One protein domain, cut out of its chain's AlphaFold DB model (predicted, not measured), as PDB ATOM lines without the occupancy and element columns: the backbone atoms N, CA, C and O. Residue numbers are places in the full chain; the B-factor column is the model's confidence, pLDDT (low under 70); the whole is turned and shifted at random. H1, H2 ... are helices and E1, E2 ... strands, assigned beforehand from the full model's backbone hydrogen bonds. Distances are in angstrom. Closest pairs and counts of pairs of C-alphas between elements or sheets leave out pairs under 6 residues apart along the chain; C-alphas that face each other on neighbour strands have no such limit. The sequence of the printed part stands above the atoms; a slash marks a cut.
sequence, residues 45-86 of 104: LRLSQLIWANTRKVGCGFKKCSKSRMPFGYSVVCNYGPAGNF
ATOM      1  N   LEU A  45     165.631 221.818 328.139       60.34
ATOM      2  CA  LEU A  45     165.317 220.845 327.073       60.34
ATOM      3  C   LEU A  45     165.787 221.289 325.673       60.34
ATOM      4  O   LEU A  45     165.997 220.471 324.779       60.34
ATOM      5  N   ARG A  46     165.932 222.605 325.468       63.03
ATOM      6  CA  ARG A  46     166.494 223.181 324.238       63.03
ATOM      7  C   ARG A  46     168.016 223.084 324.195       63.03
ATOM      8  O   ARG A  46     168.573 222.824 323.138       63.03
ATOM      9  N   LEU A  47     168.666 223.316 325.334       63.91
ATOM     10  CA  LEU A  47     170.117 223.260 325.452       63.91
ATOM     11  C   LEU A  47     170.604 221.814 325.403       63.91
ATOM     12  O   LEU A  47     171.549 221.535 324.679       63.91
ATOM     13  N   SER A  48     169.915 220.890 326.078       59.41
ATOM     14  CA  SER A  48     170.247 219.462 326.083       59.41
ATOM     15  C   SER A  48     170.274 218.853 324.683       59.41
ATOM     16  O   SER A  48     171.163 218.066 324.391       59.41
ATOM     17  N   GLN A  49     169.374 219.276 323.790       56.69
ATOM     18  CA  GLN A  49     169.355 218.796 322.407       56.69
ATOM     19  C   GLN A  49     170.537 219.323 321.574       56.69
ATOM     20  O   GLN A  49     170.962 218.643 320.641       56.69
ATOM     21  N   LEU A  50     171.061 220.514 321.894       70.69
ATOM     22  CA  LEU A  50     172.247 221.084 321.243       70.69
ATOM     23  C   LEU A  50     173.528 220.376 321.684       70.69
ATOM     24  O   LEU A  50     174.403 220.138 320.862       70.69
ATOM     25  N   ILE A  51     173.626 220.048 322.973       69.69
ATOM     26  CA  ILE A  51     174.830 219.444 323.560       69.69
ATOM     27  C   ILE A  51     174.803 217.910 323.550       69.69
ATOM     28  O   ILE A  51     175.659 217.280 324.163       69.69
ATOM     29  N   TRP A  52     173.824 217.299 322.875       72.31
ATOM     30  CA  TRP A  52     173.686 215.848 322.806       72.31
ATOM     31  C   TRP A  52     174.741 215.250 321.866       72.31
ATOM     32  O   TRP A  52     174.604 215.351 320.647       72.31
ATOM     33  N   ALA A  53     175.756 214.585 322.416       64.38
ATOM     34  CA  ALA A  53     176.934 214.060 321.722       64.38
ATOM     35  C   ALA A  53     176.605 213.094 320.572       64.38
ATOM     36  O   ALA A  53     177.317 213.035 319.572       64.38
ATOM     37  N   ASN A  54     175.499 212.352 320.676       65.38
ATOM     38  CA  ASN A  54     175.070 211.456 319.602       65.38
ATOM     39  C   ASN A  54     174.423 212.210 318.422       65.38
ATOM     40  O   ASN A  54     174.305 211.657 317.333       65.38
ATOM     41  N   THR A  55     174.022 213.474 318.586       62.91
ATOM     42  CA  THR A  55     173.460 214.281 317.494       62.91
ATOM     43  C   THR A  55     174.559 214.645 316.498       62.91
ATOM     44  O   THR A  55     175.433 215.450 316.789       62.91
ATOM     45  N   ARG A  56     174.502 214.086 315.284       68.25
ATOM     46  CA  ARG A  56     175.526 214.280 314.235       68.25
ATOM     47  C   ARG A  56     175.033 215.077 313.030       68.25
ATOM     48  O   ARG A  56     175.814 215.395 312.139       68.25
ATOM     49  N   LYS A  57     173.731 215.350 312.947       71.44
ATOM     50  CA  LYS A  57     173.087 216.033 311.821       71.44
ATOM     51  C   LYS A  57     172.121 217.084 312.344       71.44
ATOM     52  O   LYS A  57     171.282 216.793 313.193       71.44
ATOM     53  N   VAL A  58     172.198 218.284 311.781       78.31
ATOM     54  CA  VAL A  58     171.250 219.373 312.024       78.31
ATOM     55  C   VAL A  58     170.663 219.832 310.694       78.31
ATOM     56  O   VAL A  58     171.380 219.987 309.707       78.31
ATOM     57  N   GLY A  59     169.348 220.023 310.657       78.06
ATOM     58  CA  GLY A  59     168.643 220.610 309.522       78.06
ATOM     59  C   GLY A  59     167.729 221.723 310.007       78.06
ATOM     60  O   GLY A  59     166.808 221.462 310.780       78.06
ATOM     61  N   CYS A  60     167.973 222.953 309.562       80.94
ATOM     62  CA  CYS A  60     167.186 224.124 309.939       80.94
ATOM     63  C   CYS A  60     166.450 224.710 308.734       80.94
ATOM     64  O   CYS A  60     166.947 224.687 307.611       80.94
ATOM     65  N   GLY A  61     165.270 225.269 308.985       79.69
ATOM     66  CA  GLY A  61     164.484 226.014 308.013       79.69
ATOM     67  C   GLY A  61     163.985 227.313 308.617       79.69
ATOM     68  O   GLY A  61     163.700 227.381 309.814       79.69
ATOM     69  N   PHE A  62     163.864 228.341 307.782       78.19
ATOM     70  CA  PHE A  62     163.288 229.619 308.172       78.19
ATOM     71  C   PHE A  62     162.110 229.971 307.269       78.19
ATOM     72  O   PHE A  62     162.104 229.681 306.073       78.19
ATOM     73  N   LYS A  63     161.096 230.614 307.845       78.75
ATOM     74  CA  LYS A  63     159.925 231.107 307.121       78.75
ATOM     75  C   LYS A  63     159.593 232.516 307.574       78.75
ATOM     76  O   LYS A  63     159.492 232.778 308.771       78.75
ATOM     77  N   LYS A  64     159.377 233.420 306.618       76.94
ATOM     78  CA  LYS A  64     158.858 234.759 306.908       76.94
ATOM     79  C   LYS A  64     157.389 234.646 307.316       76.94
ATOM     80  O   LYS A  64     156.570 234.105 306.577       76.94
ATOM     81  N   CYS A  65     157.068 235.138 308.501       75.81
ATOM     82  CA  CYS A  65     155.734 235.116 309.088       75.81
ATOM     83  C   CYS A  65     155.229 236.550 309.266       75.81
ATOM     84  O   CYS A  65     156.010 237.480 309.455       75.81
ATOM     85  N   SER A  66     153.910 236.746 309.206       75.06
ATOM     86  CA  SER A  66     153.336 238.071 309.458       75.06
ATOM     87  C   SER A  66     153.699 238.547 310.867       75.06
ATOM     88  O   SER A  66     153.565 237.793 311.838       75.06
ATOM     89  N   LYS A  67     154.110 239.818 310.978       68.06
ATOM     90  CA  LYS A  67     154.472 240.464 312.251       68.06
ATOM     91  C   LYS A  67     153.343 240.420 313.290       68.06
ATOM     92  O   LYS A  67     153.607 240.505 314.480       68.06
ATOM     93  N   SER A  68     152.099 240.215 312.846       66.06
ATOM     94  CA  SER A  68     150.923 240.068 313.710       66.06
ATOM     95  C   SER A  68     150.989 238.850 314.649       66.06
ATOM     96  O   SER A  68     150.447 238.916 315.747       66.06
ATOM     97  N   ARG A  69     151.662 237.752 314.262       59.97
ATOM     98  CA  ARG A  69     151.824 236.548 315.110       59.97
ATOM     99  C   ARG A  69     153.242 236.347 315.644       59.97
ATOM    100  O   ARG A  69     153.433 235.533 316.542       59.97
ATOM    101  N   MET A  70     154.231 237.038 315.083       65.12
ATOM    102  CA  MET A  70     155.634 236.895 315.461       65.12
ATOM    103  C   MET A  70     156.308 238.270 315.500       65.12
ATOM    104  O   MET A  70     156.439 238.880 314.439       65.12
ATOM    105  N   PRO A  71     156.815 238.736 316.653       61.75
ATOM    106  CA  PRO A  71     157.404 240.074 316.770       61.75
ATOM    107  C   PRO A  71     158.592 240.285 315.817       61.75
ATOM    108  O   PRO A  71     158.767 241.367 315.266       61.75
ATOM    109  N   PHE A  72     159.353 239.221 315.542       67.12
ATOM    110  CA  PHE A  72     160.512 239.253 314.646       67.12
ATOM    111  C   PHE A  72     160.172 238.969 313.174       67.12
ATOM    112  O   PHE A  72     161.038 239.097 312.316       67.12
ATOM    113  N   GLY A  73     158.928 238.595 312.847       69.12
ATOM    114  CA  GLY A  73     158.496 238.340 311.465       69.12
ATOM    115  C   GLY A  73     159.139 237.122 310.783       69.12
ATOM    116  O   GLY A  73     158.942 236.918 309.587       69.12
ATOM    117  N   TYR A  74     159.873 236.295 311.525       73.69
ATOM    118  CA  TYR A  74     160.492 235.063 311.037       73.69
ATOM    119  C   TYR A  74     160.278 233.930 312.042       73.69
ATOM    120  O   TYR A  74     160.347 234.140 313.251       73.69
ATOM    121  N   SER A  75     160.005 232.729 311.539       76.00
ATOM    122  CA  SER A  75     159.978 231.487 312.308       76.00
ATOM    123  C   SER A  75     161.157 230.629 311.867       76.00
ATOM    124  O   SER A  75     161.332 230.414 310.668       76.00
ATOM    125  N   VAL A  76     161.964 230.176 312.825       79.06
ATOM    126  CA  VAL A  76     163.116 229.297 312.595       79.06
ATOM    127  C   VAL A  76     162.873 227.998 313.346       79.06
ATOM    128  O   VAL A  76     162.577 228.017 314.542       79.06
ATOM    129  N   VAL A  77     162.981 226.874 312.645       79.25
ATOM    130  CA  VAL A  77     162.808 225.532 313.212       79.25
ATOM    131  C   VAL A  77     164.013 224.693 312.819       79.25
ATOM    132  O   VAL A  77     164.397 224.675 311.651       79.25
ATOM    133  N   CYS A  78     164.594 223.993 313.790       78.38
ATOM    134  CA  CYS A  78     165.722 223.096 313.588       78.38
ATOM    135  C   CYS A  78     165.377 221.697 314.087       78.38
ATOM    136  O   CYS A  78     164.877 221.537 315.200       78.38
ATOM    137  N   ASN A  79     165.687 220.704 313.262       78.06
ATOM    138  CA  ASN A  79     165.623 219.294 313.609       78.06
ATOM    139  C   ASN A  79     167.043 218.769 313.819       78.06
ATOM    140  O   ASN A  79     167.949 219.066 313.038       78.06
ATOM    141  N   TYR A  80     167.202 217.960 314.859       74.25
ATOM    142  CA  TYR A  80     168.468 217.377 315.283       74.25
ATOM    143  C   TYR A  80     168.362 215.857 315.170       74.25
ATOM    144  O   TYR A  80     167.371 215.267 315.602       74.25
ATOM    145  N   GLY A  81     169.341 215.239 314.517       71.81
ATOM    146  CA  GLY A  81     169.363 213.811 314.237       71.81
ATOM    147  C   GLY A  81     170.726 213.193 314.558       71.81
ATOM    148  O   GLY A  81     171.749 213.764 314.175       71.81
ATOM    149  N   PRO A  82     170.775 211.998 315.166       79.25
ATOM    150  CA  PRO A  82     169.685 211.276 315.836       79.25
ATOM    151  C   PRO A  82     169.068 212.065 317.007       79.25
ATOM    152  O   PRO A  82     169.658 213.022 317.495       79.25
ATOM    153  N   ALA A  83     167.846 211.689 317.404       66.44
ATOM    154  CA  ALA A  83     167.139 212.339 318.507       66.44
ATOM    155  C   ALA A  83     167.936 212.193 319.811       66.44
ATOM    156  O   ALA A  83     168.520 211.139 320.056       66.44
ATOM    157  N   GLY A  84     167.953 213.253 320.615       65.94
ATOM    158  CA  GLY A  84     168.521 213.243 321.957       65.94
ATOM    159  C   GLY A  84     167.437 213.387 323.017       65.94
ATOM    160  O   GLY A  84     166.265 213.095 322.769       65.94
ATOM    161  N   ASN A  85     167.817 213.898 324.187       66.75
ATOM    162  CA  ASN A  85     166.918 214.158 325.312       66.75
ATOM    163  C   ASN A  85     166.205 212.905 325.835       66.75
ATOM    164  O   ASN A  85     165.038 212.962 326.236       66.75
ATOM    165  N   PHE A  86     166.902 211.772 325.843       74.31
ATOM    166  CA  PHE A  86     166.399 210.580 326.505       74.31
ATOM    167  C   PHE A  86     166.417 210.792 328.022       74.31
ATOM    168  O   PHE A  86     167.401 211.247 328.604       74.31
TER     169      PHE A  86
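Overview. This is residues 45 to 86 of the 104 residues of the protein "SCP domain-containing protein" of Paragonimus westermani (UniProt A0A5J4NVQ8). The domain is a long, slender hairpin of two strands, E1 and E2, with one short helix, H1, near the end where E1 begins and E2 ends. The link from E1 to E2 closes the far end, and the hairpin makes the longest axis of a rod that spans 37 by 17 by 12 A. The printed part has 42 residues, with H1, E1 and E2 in that order along the chain; the sheet, in the order E1 - E2, is antiparallel, and the class is mixed, helices and strands. The whole is loose, with a radius of gyration of the C-alphas of 13.1 A.

Along the chain. E1 is residues 57 to 64, 24.0 A from first to last C-alpha, beginning at C-alpha 57 (173.087, 216.033, 311.821). E2 is residues 74 to 81, 23.3 A long, and ends at C-alpha 81 (169.363, 213.811, 314.237). H1 is residues 45 to 50, 9.1 A long, beginning at C-alpha 45 (165.317, 220.845, 327.073).

Arrangement. E1 and E2 are a hairpin of antiparallel neighbour strands, with 165 degrees between their directions. C-alphas 60 and 78 face each other at 4.1 A. N 57 and O 81, 2.8 A apart, and N 63 and O 75, also 2.8 A, are within hydrogen-bond range. The closest C-alphas of H1 and E2 are those of Gln 49 and Tyr 80, 7.3 A apart. In H1, 0 of 2 O i to N i+4 pairs and 1 of 3 O i to N i+3 pairs are within range.

Size, cuts and confidence. The two C-alphas farthest apart are those of Asn 54 and Ser 68, at 37.9 A. The printed part has no cut, and the links H1 to E1 and E1 to E2 are short but not tight. The mean pLDDT of the printed part is 70.7; 20 residues are under 70, among them 45 to 49, 67 to 73 and 83 to 85.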